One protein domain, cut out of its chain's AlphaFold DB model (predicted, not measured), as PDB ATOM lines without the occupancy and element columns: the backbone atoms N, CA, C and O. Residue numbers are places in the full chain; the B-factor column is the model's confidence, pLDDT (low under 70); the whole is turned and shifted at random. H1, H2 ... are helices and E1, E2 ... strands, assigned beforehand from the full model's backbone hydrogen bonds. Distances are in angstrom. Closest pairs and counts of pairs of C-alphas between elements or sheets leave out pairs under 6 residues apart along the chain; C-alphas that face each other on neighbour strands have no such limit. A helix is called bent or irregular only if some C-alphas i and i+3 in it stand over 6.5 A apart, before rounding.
ATOM      1  N   LEU A  97      38.144  -6.147 -24.685       90.44
ATOM      2  CA  LEU A  97      38.618  -4.834 -25.088       90.44
ATOM      3  C   LEU A  97      39.247  -4.947 -26.475       90.44
ATOM      4  O   LEU A  97      40.147  -5.760 -26.680       90.44
ATOM      5  N   CYS A  98      38.784  -4.125 -27.403       90.69
ATOM      6  CA  CYS A  98      39.167  -4.175 -28.801       90.69
ATOM      7  C   CYS A  98      39.739  -2.842 -29.280       90.69
ATOM      8  O   CYS A  98      39.212  -1.768 -28.959       90.69
ATOM      9  N   ASP A  99      40.773  -2.946 -30.111       89.94
ATOM     10  CA  ASP A  99      41.183  -1.883 -31.022       89.94
ATOM     11  C   ASP A  99      40.132  -1.715 -32.116       89.94
ATOM     12  O   ASP A  99      39.544  -2.698 -32.570       89.94
ATOM     13  N   VAL A 100      39.927  -0.474 -32.551       90.44
ATOM     14  CA  VAL A 100      38.946  -0.110 -33.577       90.44
ATOM     15  C   VAL A 100      39.663   0.319 -34.846       90.44
ATOM     16  O   VAL A 100      40.541   1.189 -34.802       90.44
ATOM     17  N   TYR A 101      39.234  -0.258 -35.964       89.06
ATOM     18  CA  TYR A 101      39.651   0.115 -37.306       89.06
ATOM     19  C   TYR A 101      38.414   0.332 -38.188       89.06
ATOM     20  O   TYR A 101      37.427  -0.393 -38.052       89.06
ATOM     21  N   PRO A 102      38.440   1.299 -39.113       88.56
ATOM     22  CA  PRO A 102      37.325   1.522 -40.021       88.56
ATOM     23  C   PRO A 102      37.207   0.368 -41.021       88.56
ATOM     24  O   PRO A 102      38.185   0.027 -41.687       88.56
ATOM     25  N   ALA A 103      36.009  -0.208 -41.159       86.69
ATOM     26  CA  ALA A 103      35.724  -1.195 -42.202       86.69
ATOM     27  C   ALA A 103      35.358  -0.508 -43.527       86.69
ATOM     28  O   ALA A 103      35.741  -0.973 -44.598       86.69
ATOM     29  N   GLY A 104      34.604   0.599 -43.449       80.06
ATOM     30  CA  GLY A 104      34.132   1.375 -44.605       80.06
ATOM     31  C   GLY A 104      33.104   0.660 -45.494       80.06
ATOM     32  O   GLY A 104      32.697   1.214 -46.514       80.06
ATOM     33  N   PHE A 105      32.704  -0.560 -45.131       81.00
ATOM     34  CA  PHE A 105      31.709  -1.377 -45.817       81.00
ATOM     35  C   PHE A 105      30.982  -2.278 -44.799       81.00
ATOM     36  O   PHE A 105      31.660  -2.822 -43.924       81.00
ATOM     37  N   PRO A 106      29.654  -2.505 -44.908       78.94
ATOM     38  CA  PRO A 106      28.725  -1.990 -45.926       78.94
ATOM     39  C   PRO A 106      28.490  -0.478 -45.873       78.94
ATOM     40  O   PRO A 106      28.083   0.105 -46.877       78.94
ATOM     41  N   ASP A 107      28.776   0.160 -44.742       83.06
ATOM     42  CA  ASP A 107      28.638   1.602 -44.553       83.06
ATOM     43  C   ASP A 107      29.882   2.215 -43.883       83.06
ATOM     44  O   ASP A 107      30.824   1.524 -43.484       83.06
ATOM     45  N   ALA A 108      29.884   3.545 -43.774       80.38
ATOM     46  CA  ALA A 108      30.956   4.294 -43.121       80.38
ATOM     47  C   ALA A 108      30.970   4.131 -41.588       80.38
ATOM     48  O   ALA A 108      31.974   4.464 -40.966       80.38
ATOM     49  N   GLU A 109      29.886   3.630 -40.991       84.56
ATOM     50  CA  GLU A 109      29.755   3.399 -39.545       84.56
ATOM     51  C   GLU A 109      30.164   1.969 -39.150       84.56
ATOM     52  O   GLU A 109      30.144   1.602 -37.974       84.56
ATOM     53  N   THR A 110      30.542   1.134 -40.120       88.94
ATOM     54  CA  THR A 110      30.987  -0.229 -39.861       88.94
ATOM     55  C   THR A 110      32.444  -0.216 -39.405       88.94
ATOM     56  O   THR A 110      33.328   0.348 -40.062       88.94
ATOM     57  N   ALA A 111      32.705  -0.885 -38.285       92.19
ATOM     58  CA  ALA A 111      34.020  -0.982 -37.669       92.19
ATOM     59  C   ALA A 111      34.498  -2.433 -37.577       92.19
ATOM     60  O   ALA A 111      33.730  -3.346 -37.264       92.19
ATOM     61  N   ILE A 112      35.797  -2.622 -37.790       92.56
ATOM     62  CA  ILE A 112      36.534  -3.835 -37.450       92.56
ATOM     63  C   ILE A 112      37.058  -3.658 -36.026       92.56
ATOM     64  O   ILE A 112      37.791  -2.712 -35.733       92.56
ATOM     65  N   LEU A 113      36.690  -4.575 -35.142       93.56
ATOM     66  CA  LEU A 113      37.167  -4.633 -33.769       93.56
ATOM     67  C   LEU A 113      38.112  -5.819 -33.610       93.56
ATOM     68  O   LEU A 113      37.758  -6.935 -33.975       93.56
ATOM     69  N   ILE A 114      39.296  -5.602 -33.044       93.00
ATOM     70  CA  ILE A 114      40.292  -6.667 -32.846       93.00
ATOM     71  C   ILE A 114      40.713  -6.701 -31.388       93.00
ATOM     72  O   ILE A 114      41.119  -5.676 -30.842       93.00
ATOM     73  N   ASP A 115      40.649  -7.877 -30.764       92.88
ATOM     74  CA  ASP A 115      41.002  -8.059 -29.356       92.88
ATOM     75  C   ASP A 115      42.420  -7.516 -29.058       92.88
ATOM     76  O   ASP A 115      43.438  -7.870 -29.674       92.88
ATOM     77  N   ALA A 116      42.484  -6.606 -28.088       89.31
ATOM     78  CA  ALA A 116      43.694  -5.919 -27.650       89.31
ATOM     79  C   ALA A 116      44.730  -6.868 -27.022       89.31
ATOM     80  O   ALA A 116      45.918  -6.533 -26.942       89.31
ATOM     81  N   ARG A 117      44.283  -8.050 -26.578       88.56
ATOM     82  CA  ARG A 117      45.109  -9.099 -25.964       88.56
ATOM     83  C   ARG A 117      45.818  -9.974 -26.993       88.56
ATOM     84  O   ARG A 117      46.736 -10.698 -26.622       88.56
ATOM     85  N   LEU A 118      45.413  -9.922 -28.265       90.00
ATOM     86  CA  LEU A 118      46.077 -10.696 -29.311       90.00
ATOM     87  C   LEU A 118      47.533 -10.239 -29.507       90.00
ATOM     88  O   LEU A 118      47.812  -9.034 -29.436       90.00
ATOM     89  N   PRO A 119      48.465 -11.166 -29.800       90.12
ATOM     90  CA  PRO A 119      49.802 -10.807 -30.259       90.12
ATOM     91  C   PRO A 119      49.719  -9.958 -31.528       90.12
ATOM     92  O   PRO A 119      48.891 -10.232 -32.395       90.12
ATOM     93  N   ASP A 120      50.595  -8.962 -31.668       88.62
ATOM     94  CA  ASP A 120      50.495  -7.976 -32.753       88.62
ATOM     95  C   ASP A 120      50.541  -8.618 -34.149       88.62
ATOM     96  O   ASP A 120      49.777  -8.226 -35.028       88.62
ATOM     97  N   ALA A 121      51.346  -9.671 -34.330       88.50
ATOM     98  CA  ALA A 121      51.401 -10.433 -35.579       88.50
ATOM     99  C   ALA A 121      50.066 -11.125 -35.915       88.50
ATOM    100  O   ALA A 121      49.642 -11.132 -37.068       88.50
ATOM    101  N   HIS A 122      49.383 -11.681 -34.912       91.00
ATOM    102  CA  HIS A 122      48.085 -12.320 -35.119       91.00
ATOM    103  C   HIS A 122      46.980 -11.280 -35.318       91.00
ATOM    104  O   HIS A 122      46.108 -11.462 -36.155       91.00
ATOM    105  N   ALA A 123      47.045 -10.154 -34.607       91.00
ATOM    106  CA  ALA A 123      46.114  -9.050 -34.789       91.00
ATOM    107  C   ALA A 123      46.201  -8.458 -36.211       91.00
ATOM    108  O   ALA A 123      45.167  -8.204 -36.823       91.00
ATOM    109  N   ALA A 124      47.417  -8.305 -36.752       90.94
ATOM    110  CA  ALA A 124      47.636  -7.885 -38.137       90.94
ATOM    111  C   ALA A 124      47.064  -8.907 -39.129       90.94
ATOM    112  O   ALA A 124      46.346  -8.543 -40.055       90.94
ATOM    113  N   TYR A 125      47.309 -10.196 -38.887       91.69
ATOM    114  CA  TYR A 125      46.756 -11.264 -39.713       91.69
ATOM    115  C   TYR A 125      45.216 -11.258 -39.721       91.69
ATOM    116  O   TYR A 125      44.605 -11.280 -40.786       91.69
ATOM    117  N   VAL A 126      44.582 -11.163 -38.547       93.31
ATOM    118  CA  VAL A 126      43.118 -11.077 -38.413       93.31
ATOM    119  C   VAL A 126      42.576  -9.859 -39.160       93.31
ATOM    120  O   VAL A 126      41.601  -9.978 -39.902       93.31
ATOM    121  N   HIS A 127      43.220  -8.698 -39.005       93.31
ATOM    122  CA  HIS A 127      42.860  -7.487 -39.736       93.31
ATOM    123  C   HIS A 127      42.876  -7.719 -41.252       93.31
ATOM    124  O   HIS A 127      41.886  -7.444 -41.934       93.31
ATOM    125  N   ASP A 128      43.965  -8.277 -41.777       92.50
ATOM    126  CA  ASP A 128      44.145  -8.487 -43.214       92.50
ATOM    127  C   ASP A 128      43.150  -9.504 -43.780       92.50
ATOM    128  O   ASP A 128      42.607  -9.303 -44.869       92.50
ATOM    129  N   VAL A 129      42.843 -10.564 -43.028       93.38
ATOM    130  CA  VAL A 129      41.830 -11.557 -43.402       93.38
ATOM    131  C   VAL A 129      40.441 -10.919 -43.508       93.38
ATOM    132  O   VAL A 129      39.736 -11.154 -44.494       93.38
ATOM    133  N   ILE A 130      40.062 -10.067 -42.548       93.00
ATOM    134  CA  ILE A 130      38.773  -9.358 -42.562       93.00
ATOM    135  C   ILE A 130      38.715  -8.361 -43.721       93.00
ATOM    136  O   ILE A 130      37.734  -8.346 -44.462       93.00
ATOM    137  N   VAL A 131      39.764  -7.561 -43.923       92.25
ATOM    138  CA  VAL A 131      39.837  -6.593 -45.030       92.25
ATOM    139  C   VAL A 131      39.788  -7.303 -46.383       92.25
ATOM    140  O   VAL A 131      39.068  -6.869 -47.282       92.25
ATOM    141  N   SER A 132      40.494  -8.426 -46.528       92.25
ATOM    142  CA  SER A 132      40.456  -9.257 -47.735       92.25
ATOM    143  C   SER A 132      39.051  -9.807 -47.996       92.25
ATOM    144  O   SER A 132      38.571  -9.779 -49.130       92.25
ATOM    145  N   TRP A 133      38.367 -10.273 -46.949       92.56
ATOM    146  CA  TRP A 133      36.985 -10.733 -47.043       92.56
ATOM    147  C   TRP A 133      36.027  -9.602 -47.441       92.56
ATOM    148  O   TRP A 133      35.281  -9.765 -48.406       92.56
ATOM    149  N   LEU A 134      36.106  -8.434 -46.792       91.06
ATOM    150  CA  LEU A 134      35.312  -7.250 -47.145       91.06
ATOM    151  C   LEU A 134      35.554  -6.820 -48.596       91.06
ATOM    152  O   LEU A 134      34.604  -6.511 -49.312       91.06
ATOM    153  N   GLY A 135      36.806  -6.858 -49.057       90.19
ATOM    154  CA  GLY A 135      37.165  -6.566 -50.444       90.19
ATOM    155  C   GLY A 135      36.493  -7.517 -51.437       90.19
ATOM    156  O   GLY A 135      35.954  -7.062 -52.446       90.19
ATOM    157  N   ARG A 136      36.448  -8.822 -51.125       90.38
ATOM    158  CA  ARG A 136      35.716  -9.811 -51.937       90.38
ATOM    159  C   ARG A 136      34.220  -9.506 -51.978       90.38
ATOM    160  O   ARG A 136      33.661  -9.433 -53.069       90.38
ATOM    161  N   VAL A 137      33.600  -9.256 -50.823       88.50
ATOM    162  CA  VAL A 137      32.166  -8.924 -50.726       88.50
ATOM    163  C   VAL A 137      31.832  -7.645 -51.499       88.50
ATOM    164  O   VAL A 137      30.834  -7.600 -52.212       88.50
ATOM    165  N   ALA A 138      32.679  -6.618 -51.424       87.44
ATOM    166  CA  ALA A 138      32.477  -5.364 -52.149       87.44
ATOM    167  C   ALA A 138      32.641  -5.513 -53.675       87.44
ATOM    168  O   ALA A 138      32.025  -4.758 -54.434       87.44
ATOM    169  N   SER A 139      33.469  -6.467 -54.119       88.75
ATOM    170  CA  SER A 139      33.728  -6.747 -55.538       88.75
ATOM    171  C   SER A 139      32.673  -7.632 -56.211       88.75
ATOM    172  O   SER A 139      32.571  -7.607 -57.436       88.75
ATOM    173  N   ASP A 140      31.882  -8.381 -55.439       90.31
ATOM    174  CA  ASP A 140      30.817  -9.250 -55.945       90.31
ATOM    175  C   ASP A 140      29.467  -8.501 -55.970       90.31
ATOM    176  O   ASP A 140      28.931  -8.162 -54.910       90.31
ATOM    177  N   PRO A 141      28.868  -8.252 -57.154       87.38
ATOM    178  CA  PRO A 141      27.581  -7.568 -57.263       87.38
ATOM    179  C   PRO A 141      26.439  -8.256 -56.504       87.38
ATOM    180  O   PRO A 141      25.563  -7.563 -55.987       87.38
ATOM    181  N   ALA A 142      26.439  -9.591 -56.425       87.00
ATOM    182  CA  ALA A 142      25.402 -10.352 -55.729       87.00
ATOM    183  C   ALA A 142      25.582 -10.298 -54.205       87.00
ATOM    184  O   ALA A 142      24.602 -10.200 -53.471       87.00
ATOM    185  N   ALA A 143      26.824 -10.310 -53.716       84.06
ATOM    186  CA  ALA A 143      27.100 -10.129 -52.292       84.06
ATOM    187  C   ALA A 143      26.845  -8.678 -51.850       84.06
ATOM    188  O   ALA A 143      26.352  -8.424 -50.750       84.06
ATOM    189  N   ARG A 144      27.112  -7.707 -52.730       84.69
ATOM    190  CA  ARG A 144      26.898  -6.283 -52.457       84.69
ATOM    191  C   ARG A 144      25.428  -5.924 -52.255       84.69
ATOM    192  O   ARG A 144      25.139  -5.064 -51.427       84.69
ATOM    193  N   THR A 145      24.502  -6.572 -52.965       84.56
ATOM    194  CA  THR A 145      23.058  -6.364 -52.750       84.56
ATOM    195  C   THR A 145      22.575  -6.930 -51.416       84.56
ATOM    196  O   THR A 145      21.611  -6.409 -50.867       84.56
ATOM    197  N   GLN A 146      23.266  -7.932 -50.867       83.06
ATOM    198  CA  GLN A 146      22.971  -8.540 -49.563       83.06
ATOM    199  C   GLN A 146      23.719  -7.871 -48.400       83.06
ATOM    200  O   GLN A 146      23.438  -8.141 -47.237       83.06
ATOM    201  N   ALA A 147      24.671  -6.984 -48.687       80.56
ATOM    202  CA  ALA A 147      25.497  -6.337 -47.676       80.56
ATOM    203  C   ALA A 147      24.713  -5.539 -46.607       80.56
ATOM    204  O   ALA A 147      25.131  -5.575 -45.448       80.56
ATOM    205  N   PRO A 148      23.576  -4.874 -46.916       79.81
ATOM    206  CA  PRO A 148      22.722  -4.269 -45.887       79.81
ATOM    207  C   PRO A 148      22.170  -5.282 -44.868       79.81
ATOM    208  O   PRO A 148      21.981  -4.940 -43.702       79.81
ATOM    209  N   ASP A 149      21.976  -6.538 -45.278       85.19
ATOM    210  CA  ASP A 149      21.454  -7.611 -44.427       85.19
ATOM    211  C   ASP A 149      22.547  -8.299 -43.596       85.19
ATOM    212  O   ASP A 149      22.246  -9.147 -42.753       85.19
ATOM    213  N   LEU A 150      23.822  -7.919 -43.755       84.00
ATOM    214  CA  LEU A 150      24.944  -8.499 -43.008       84.00
ATOM    215  C   LEU A 150      24.710  -8.462 -41.487       84.00
ATOM    216  O   LEU A 150      25.038  -9.405 -40.762       84.00
ATOM    217  N   PHE A 151      24.075  -7.394 -41.010       84.38
ATOM    218  CA  PHE A 151      23.731  -7.182 -39.603       84.38
ATOM    219  C   PHE A 151      22.249  -7.434 -39.293       84.38
ATOM    220  O   PHE A 151      21.775  -7.102 -38.203       84.38
ATOM    221  N   ALA A 152      21.500  -8.046 -40.216       79.31
ATOM    222  CA  ALA A 152      20.118  -8.429 -39.973       79.31
ATOM    223  C   ALA A 152      20.058  -9.381 -38.765       79.31
ATOM    224  O   ALA A 152      20.657 -10.460 -38.744       79.31
ATOM    225  N   GLY A 153      19.379  -8.930 -37.712       74.06
ATOM    226  CA  GLY A 153      19.204  -9.675 -36.467       74.06
ATOM    227  C   GLY A 153      20.315  -9.523 -35.423       74.06
ATOM    228  O   GLY A 153      20.074  -9.921 -34.291       74.06
ATOM    229  N   SER A 154      21.482  -8.937 -35.731       81.75
ATOM    230  CA  SER A 154      22.527  -8.704 -34.719       81.75
ATOM    231  C   SER A 154      23.529  -7.624 -35.133       81.75
ATOM    232  O   SER A 154      23.974  -7.602 -36.279       81.75
ATOM    233  N   ARG A 155      23.973  -6.785 -34.193       85.38
ATOM    234  CA  ARG A 155      24.904  -5.675 -34.485       85.38
ATOM    235  C   ARG A 155      26.378  -6.069 -34.508       85.38
ATOM    236  O   ARG A 155      27.198  -5.258 -34.927       85.38
ATOM    237  N   ILE A 156      26.708  -7.267 -34.031       90.69
ATOM    238  CA  ILE A 156      28.078  -7.759 -33.909       90.69
ATOM    239  C   ILE A 156      28.166  -9.091 -34.651       90.69
ATOM    240  O   ILE A 156      27.375  -9.998 -34.401       90.69
ATOM    241  N   ARG A 157      29.144  -9.222 -35.543       90.62
ATOM    242  CA  ARG A 157      29.506 -10.487 -36.189       90.62
ATOM    243  C   ARG A 157      30.912 -10.865 -35.771       90.62
ATOM    244  O   ARG A 157      31.803 -10.021 -35.783       90.62
ATOM    245  N   SER A 158      31.114 -12.114 -35.381       90.81
ATOM    246  CA  SER A 158      32.464 -12.613 -35.149       90.81
ATOM    247  C   SER A 158      33.173 -12.764 -36.498       90.81
ATOM    248  O   SER A 158      32.558 -13.114 -37.508       90.81
ATOM    249  N   ALA A 159      34.456 -12.426 -36.556       90.44
ATOM    250  CA  ALA A 159      35.192 -12.506 -37.809       90.44
ATOM    251  C   ALA A 159      35.441 -13.959 -38.231       90.44
ATOM    252  O   ALA A 159      35.539 -14.226 -39.426       90.44
ATOM    253  N   ASP A 160      35.469 -14.902 -37.288       90.12
ATOM    254  CA  ASP A 160      35.605 -16.324 -37.584       90.12
ATOM    255  C   ASP A 160      34.382 -16.927 -38.282       90.12
ATOM    256  O   ASP A 160      34.529 -17.836 -39.099       90.12
ATOM    257  N   GLU A 161      33.192 -16.364 -38.062       88.56
ATOM    258  CA  GLU A 161      31.996 -16.703 -38.842       88.56
ATOM    259  C   GLU A 161      32.061 -16.196 -40.286       88.56
ATOM    260  O   GLU A 161      31.508 -16.826 -41.186       88.56
ATOM    261  N   LEU A 162      32.713 -15.052 -40.510       87.62
ATOM    262  CA  LEU A 162      32.731 -14.380 -41.810       87.62
ATOM    263  C   LEU A 162      33.888 -14.859 -42.689       87.62
ATOM    264  O   LEU A 162      33.704 -15.154 -43.870       87.62
ATOM    265  N   ALA A 163      35.084 -14.929 -42.111       88.00
ATOM    266  CA  ALA A 163      36.333 -15.140 -42.825       88.00
ATOM    267  C   ALA A 163      37.066 -16.432 -42.422       88.00
ATOM    268  O   ALA A 163      38.138 -16.707 -42.958       88.00
ATOM    269  N   GLY A 164      36.468 -17.249 -41.545       88.75
ATOM    270  CA  GLY A 164      36.986 -18.556 -41.136       88.75
ATOM    271  C   GLY A 164      37.764 -18.536 -39.812       88.75
ATOM    272  O   GLY A 164      38.079 -17.473 -39.285       88.75
ATOM    273  N   PRO A 165      38.109 -19.714 -39.262       89.25
ATOM    274  CA  PRO A 165      38.614 -19.867 -37.890       89.25
ATOM    275  C   PRO A 165      39.893 -19.076 -37.588       89.25
ATOM    276  O   PRO A 165      40.133 -18.729 -36.433       89.25
ATOM    277  N   ASP A 166      40.693 -18.755 -38.606       85.75
ATOM    278  CA  ASP A 166      41.934 -17.996 -38.440       85.75
ATOM    279  C   ASP A 166      41.695 -16.500 -38.151       85.75
ATOM    280  O   ASP A 166      42.608 -15.798 -37.723       85.75
ATOM    281  N   ALA A 167      40.462 -16.007 -38.329       89.00
ATOM    282  CA  ALA A 167      40.055 -14.640 -37.999       89.00
ATOM    283  C   ALA A 167      39.573 -14.479 -36.540       89.00
ATOM    284  O   ALA A 167      39.012 -13.444 -36.165       89.00
ATOM    285  N   ARG A 168      39.759 -15.503 -35.697       90.25
ATOM    286  CA  ARG A 168      39.264 -15.514 -34.318       90.25
ATOM    287  C   ARG A 168      39.821 -14.351 -33.494       90.25
ATOM    288  O   ARG A 168      41.010 -14.055 -33.510       90.25
ATOM    289  N   GLY A 169      38.942 -13.720 -32.716       88.94
ATOM    290  CA  GLY A 169      39.275 -12.529 -31.923       88.94
ATOM    291  C   GLY A 169      39.145 -11.213 -32.699       88.94
ATOM    292  O   GLY A 169      39.339 -10.146 -32.115       88.94
ATOM    293  N   GLY A 170      38.772 -11.283 -33.979       92.94
ATOM    294  CA  GLY A 170      38.204 -10.172 -34.729       92.94
ATOM    295  C   GLY A 170      36.676 -10.158 -34.652       92.94
ATOM    296  O   GLY A 170      36.027 -11.197 -34.519       92.94
ATOM    297  N   PHE A 171      36.093  -8.973 -34.771       93.81
ATOM    298  CA  PHE A 171      34.656  -8.755 -34.842       93.81
ATOM    299  C   PHE A 171      34.359  -7.645 -35.846       93.81
ATOM    300  O   PHE A 171      35.153  -6.724 -36.027       93.81
ATOM    301  N   LEU A 172      33.187  -7.707 -36.462       92.56
ATOM    302  CA  LEU A 172      32.636  -6.650 -37.290       92.56
ATOM    303  C   LEU A 172      31.403  -6.078 -36.590       92.56
ATOM    304  O   LEU A 172      30.533  -6.833 -36.150       92.56
ATOM    305  N   VAL A 173      31.329  -4.755 -36.466       91.69
ATOM    306  CA  VAL A 173      30.257  -4.060 -35.741       91.69
ATOM    307  C   VAL A 173      29.624  -2.993 -36.615       91.69
ATOM    308  O   VAL A 173      30.333  -2.232 -37.266       91.69
ATOM    309  N   ALA A 174      28.295  -2.917 -36.578       88.25
ATOM    310  CA  ALA A 174      27.518  -1.874 -37.240       88.25
ATOM    311  C   ALA A 174      27.235  -0.672 -36.330       88.25
ATOM    312  O   ALA A 174      27.000  -0.832 -35.125       88.25
ATOM    313  N   GLY A 175      27.135   0.515 -36.935       82.88
ATOM    314  CA  GLY A 175      26.685   1.734 -36.260       82.88
ATOM    315  C   GLY A 175      27.678   2.274 -35.229       82.88
ATOM    316  O   GLY A 175      27.261   2.852 -34.217       82.88
ATOM    317  N   ASP A 176      28.979   2.043 -35.431       83.25
ATOM    318  CA  ASP A 176      30.005   2.713 -34.645       83.25
ATOM    319  C   ASP A 176      30.095   4.177 -35.088       83.25
ATOM    320  O   ASP A 176      30.317   4.495 -36.254       83.25
ATOM    321  N   LYS A 177      29.899   5.088 -34.133       75.69
ATOM    322  CA  LYS A 177      29.860   6.530 -34.400       75.69
ATOM    323  C   LYS A 177      31.233   7.133 -34.692       75.69
ATOM    324  O   LYS A 177      31.296   8.247 -35.202       75.69
ATOM    325  N   ASP A 178      32.309   6.449 -34.312       79.56
ATOM    326  CA  ASP A 178      33.685   6.904 -34.503       79.56
ATOM    327  C   ASP A 178      34.614   5.699 -34.737       79.56
ATOM    328  O   ASP A 178      35.392   5.309 -33.855       79.56
ATOM    329  N   PRO A 179      34.536   5.084 -35.930       78.69
ATOM    330  CA  PRO A 179      35.289   3.878 -36.255       78.69
ATOM    331  C   PRO A 179      36.784   4.157 -36.485       78.69
ATOM    332  O   PRO A 179      37.572   3.234 -36.686       78.69
ATOM    333  N   TYR A 180      37.197   5.427 -36.461       75.12
ATOM    334  CA  TYR A 180      38.579   5.840 -36.673       75.12
ATOM    335  C   TYR A 180      39.354   5.986 -35.370       75.12
ATOM    336  O   TYR A 180      40.586   6.049 -35.422       75.12
ATOM    337  N   GLN A 181      38.684   6.071 -34.212       76.12
ATOM    338  CA  GLN A 181      39.356   6.350 -32.946       76.12
ATOM    339  C   GLN A 181      38.801   5.637 -31.706       76.12
ATOM    340  O   GLN A 181      37.615   5.345 -31.516       76.12
ATOM    341  N   GLY A 182      39.743   5.427 -30.786       79.88
ATOM    342  CA  GLY A 182      39.495   4.939 -29.442       79.88
ATOM    343  C   GLY A 182      39.447   3.424 -29.347       79.88
ATOM    344  O   GLY A 182      39.932   2.693 -30.207       79.88
ATOM    345  N   TRP A 183      38.874   2.984 -28.238       86.44
ATOM    346  CA  TRP A 183      38.763   1.591 -27.844       86.44
ATOM    347  C   TRP A 183      37.288   1.219 -27.768       86.44
ATOM    348  O   TRP A 183      36.451   2.083 -27.471       86.44
ATOM    349  N   ARG A 184      36.950  -0.053 -27.998       90.25
ATOM    350  CA  ARG A 184      35.608  -0.577 -27.716       90.25
ATOM    351  C   ARG A 184      35.678  -1.749 -26.763       90.25
ATOM    352  O   ARG A 184      36.517  -2.625 -26.905       90.25
ATOM    353  N   LEU A 185      34.770  -1.766 -25.801       89.75
ATOM    354  CA  LEU A 185      34.543  -2.900 -24.926       89.75
ATOM    355  C   LEU A 185      33.306  -3.643 -25.420       89.75
ATOM    356  O   LEU A 185      32.200  -3.103 -25.379       89.75
ATOM    357  N   ILE A 186      33.502  -4.871 -25.888       90.69
ATOM    358  CA  ILE A 186      32.420  -5.777 -26.259       90.69
ATOM    359  C   ILE A 186      32.040  -6.588 -25.025       90.69
ATOM    360  O   ILE A 186      32.896  -7.183 -24.372       90.69
ATOM    361  N   LEU A 187      30.751  -6.621 -24.705       89.06
ATOM    362  CA  LEU A 187      30.210  -7.377 -23.584       89.06
ATOM    363  C   LEU A 187      29.338  -8.522 -24.088       89.06
ATOM    364  O   LEU A 187      28.447  -8.275 -24.909       89.06
ATOM    365  N   PRO A 188      29.519  -9.741 -23.549       87.75
ATOM    366  CA  PRO A 188      28.719 -10.892 -23.944       87.75
ATOM    367  C   PRO A 188      27.262 -10.668 -23.552       87.75
ATOM    368  O   PRO A 188      26.989  -9.948 -22.597       87.75
ATOM    369  N   GLU A 189      26.307 -11.253 -24.255       84.25
ATOM    370  CA  GLU A 189      24.890 -11.268 -23.902       84.25
ATOM    371  C   GLU A 189      24.675 -11.738 -22.458       84.25
ATOM    372  O   GLU A 189      25.400 -12.581 -21.932       84.25
ATOM    373  N   THR A 190      23.657 -11.185 -21.793       77.94
ATOM    374  CA  THR A 190      23.318 -11.599 -20.423       77.94
ATOM    375  C   THR A 190      22.897 -13.070 -20.378       77.94
ATOM    376  O   THR A 190      23.204 -13.762 -19.407       77.94
ATOM    377  N   ASN A 191      22.211 -13.532 -21.426       80.31
ATOM    378  CA  ASN A 191      21.813 -14.918 -21.625       80.31
ATOM    379  C   ASN A 191      21.930 -15.250 -23.125       80.31
ATOM    380  O   ASN A 191      20.977 -14.991 -23.858       80.31
ATOM    381  N   PRO A 192      23.104 -15.708 -23.593       80.19
ATOM    382  CA  PRO A 192      23.339 -15.926 -25.012       80.19
ATOM    383  C   PRO A 192      22.523 -17.114 -25.526       80.19
ATOM    384  O   PRO A 192      22.557 -18.196 -24.939       80.19
ATOM    385  N   SER A 193      21.835 -16.923 -26.651       79.69
ATOM    386  CA  SER A 193      21.120 -18.008 -27.342       79.69
ATOM    387  C   SER A 193      22.068 -19.096 -27.865       79.69
ATOM    388  O   SER A 193      21.678 -20.257 -27.951       79.69
ATOM    389  N   ASP A 194      23.314 -18.729 -28.182       81.12
ATOM    390  CA  ASP A 194      24.399 -19.639 -28.556       81.12
ATOM    391  C   ASP A 194      25.632 -19.364 -27.681       81.12
ATOM    392  O   ASP A 194      26.217 -18.279 -27.718       81.12
ATOM    393  N   GLN A 195      26.048 -20.358 -26.891       80.75
ATOM    394  CA  GLN A 195      27.205 -20.237 -25.997       80.75
ATOM    395  C   GLN A 195      28.530 -20.067 -26.745       80.75
ATOM    396  O   GLN A 195      29.463 -19.482 -26.197       80.75
ATOM    397  N   ASN A 196      28.616 -20.534 -27.991       80.12
ATOM    398  CA  ASN A 196      29.806 -20.357 -28.818       80.12
ATOM    399  C   ASN A 196      29.877 -18.952 -29.428       80.12
ATOM    400  O   ASN A 196      30.944 -18.532 -29.871       80.12
ATOM    401  N   ARG A 197      28.759 -18.211 -29.418       81.06
ATOM    402  CA  ARG A 197      28.629 -16.871 -30.005       81.06
ATOM    403  C   ARG A 197      28.017 -15.897 -29.004       81.06
ATOM    404  O   ARG A 197      26.981 -15.289 -29.273       81.06
ATOM    405  N   PRO A 198      28.665 -15.681 -27.849       85.69
ATOM    406  CA  PRO A 198      28.057 -14.915 -26.778       85.69
ATOM    407  C   PRO A 198      27.977 -13.416 -27.083       85.69
ATOM    408  O   PRO A 198      27.443 -12.676 -26.270       85.69
ATOM    409  N   TYR A 199      28.516 -12.937 -28.207       88.12
ATOM    410  CA  TYR A 199      28.613 -11.511 -28.516       88.12
ATOM    411  C   TYR A 199      27.650 -11.031 -29.602       88.12
ATOM    412  O   TYR A 199      27.586  -9.826 -29.794       88.12
ATOM    413  N   ALA A 200      26.898 -11.892 -30.297       84.25
ATOM    414  CA  ALA A 200      26.104 -11.477 -31.464       84.25
ATOM    415  C   ALA A 200      25.143 -10.305 -31.151       84.25
ATOM    416  O   ALA A 200      25.168  -9.262 -31.812       84.25
ATOM    417  N   ASN A 201      24.372 -10.425 -30.068       83.44
ATOM    418  CA  ASN A 201      23.516  -9.368 -29.511       83.44
ATOM    419  C   ASN A 201      24.128  -8.735 -28.254       83.44
ATOM    420  O   ASN A 201      23.429  -8.244 -27.360       83.44
ATOM    421  N   GLY A 202      25.456  -8.785 -28.169       82.19
ATOM    422  CA  GLY A 202      26.234  -8.174 -27.112       82.19
ATOM    423  C   GLY A 202      26.102  -6.653 -27.097       82.19
ATOM    424  O   GLY A 202      25.428  -6.027 -27.917       82.19
ATOM    425  N   VAL A 203      26.762  -6.035 -26.124       86.06
ATOM    426  CA  VAL A 203      26.812  -4.572 -26.024       86.06
ATOM    427  C   VAL A 203      28.210  -4.116 -26.396       86.06
ATOM    428  O   VAL A 203      29.175  -4.565 -25.786       86.06
ATOM    429  N   VAL A 204      28.312  -3.201 -27.359       87.00
ATOM    430  CA  VAL A 204      29.554  -2.480 -27.655       87.00
ATOM    431  C   VAL A 204      29.524  -1.158 -26.913       87.00
ATOM    432  O   VAL A 204      28.544  -0.415 -27.001       87.00
ATOM    433  N   VAL A 205      30.586  -0.867 -26.170       86.12
ATOM    434  CA  VAL A 205      30.709   0.380 -25.421       86.12
ATOM    435  C   VAL A 205      31.996   1.091 -25.789       86.12
ATOM    436  O   VAL A 205      33.050   0.470 -25.891       86.12
ATOM    437  N   GLN A 206      31.915   2.404 -25.978       86.56
ATOM    438  CA  GLN A 206      33.090   3.227 -26.213       86.56
ATOM    439  C   GLN A 206      33.920   3.349 -24.942       86.56
ATOM    440  O   GLN A 206      33.398   3.656 -23.872       86.56
ATOM    441  N   VAL A 207      35.221   3.107 -25.072       82.44
ATOM    442  CA  VAL A 207      36.196   3.303 -24.007       82.44
ATOM    443  C   VAL A 207      37.073   4.486 -24.398       82.44
ATOM    444  O   VAL A 207      37.774   4.472 -25.412       82.44
ATOM    445  N   LYS A 208      36.996   5.539 -23.593       78.81
ATOM    446  CA  LYS A 208      37.890   6.686 -23.622       78.81
ATOM    447  C   LYS A 208      39.099   6.335 -22.773       78.81
ATOM    448  O   LYS A 208      38.966   6.052 -21.586       78.81
ATOM    449  N   THR A 209      40.279   6.343 -23.380       62.81
ATOM    450  CA  THR A 209      41.525   6.300 -22.619       62.81
ATOM    451  C   THR A 209      41.542   7.551 -21.736       62.81
ATOM    452  O   THR A 209      41.492   8.653 -22.292       62.81
ATOM    453  N   PRO A 210      41.560   7.444 -20.396       50.59
ATOM    454  CA  PRO A 210      41.818   8.620 -19.580       50.59
ATOM    455  C   PRO A 210      43.199   9.151 -19.975       50.59
ATOM    456  O   PRO A 210      44.145   8.371 -20.115       50.59
TER     457      PRO A 210
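Overview. This is residues 97 to 210 of the 217 residues of an uncharacterized protein of Mycolicibacterium porcinum (UniProt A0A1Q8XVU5). A curled six-stranded sheet folds back on itself like part of a barrel, E3, E4 and E2 facing E5 and E6 with E1 as the hinge. Long H1 packs along E2 and E4, H2 turns back from its end, and short H3 packs on H1. The 114 printed residues hold three named helices and six named strands, along the chain E1 E2 H1 H2 E3 H3 E4 E5 E6, a mixed class; the antiparallel sheet runs E3 - E4 - E2 - E1 - E5 - E6. It is compact, radius of gyration of the C-alphas 13.4 A, spanning 42 by 32 by 28 A.

Arrangement. Start at E1, residues 97 to 102, a hairpin with E2, residues 111 to 115; N 99 and O 114 are within hydrogen-bond range at 2.8 A. H1, residues 120 to 139, is on the sheet at a height of 9.4 A, along the strands, 24 degrees from E2 on the local plane. H2, residues 141 to 151, irregular with C-alphas 145 and 148 7.2 A apart, touches H1 only at the corner, closest C-alphas Val 137 and Ala 143, 5.4 A; it only grazes the sheet. After E3, residues 156 to 158, H3, residues 159 to 163, touches H1's residues 129 to 133 alone, closest C-alphas Trp 133 and Ala 163, 6.1 A. E4, residues 170 to 173, lies between E3 and E2 in this split strand-helix-strand unit, two same-way strands joined through H1 and H2 by a left-handed crossover; see N 157 and O 172, 2.8 A, and N 113 and O 171, 2.8 A. E5, residues 183 to 187, neighbours E1 (N 98 and O 184, 2.8 A) and makes a hairpin with E6, residues 203 to 207, N 185 and O 205 at 2.8 A. Each O i to N i+4 pair is within range in H1 and H3; H2 has 2 of 7, and 4 of 8 to N i+3.

Along the chain. Find C-alpha 97 at (38.618, -4.834, -25.088); E1 runs 16.3 A. H1 runs 28.3 A from C-alpha 120 at (50.495, -7.976, -32.753), H2 18.1 A. E6 ends at C-alpha 207, (36.196, 3.303, -24.007).

Size, cuts and confidence. The farthest C-alphas, Ala 142 and Pro 210, are 44.0 A apart. The printed part has no cut; the long link is residues 188 to 202. Residues 209 to 210 are under 70 pLDDT.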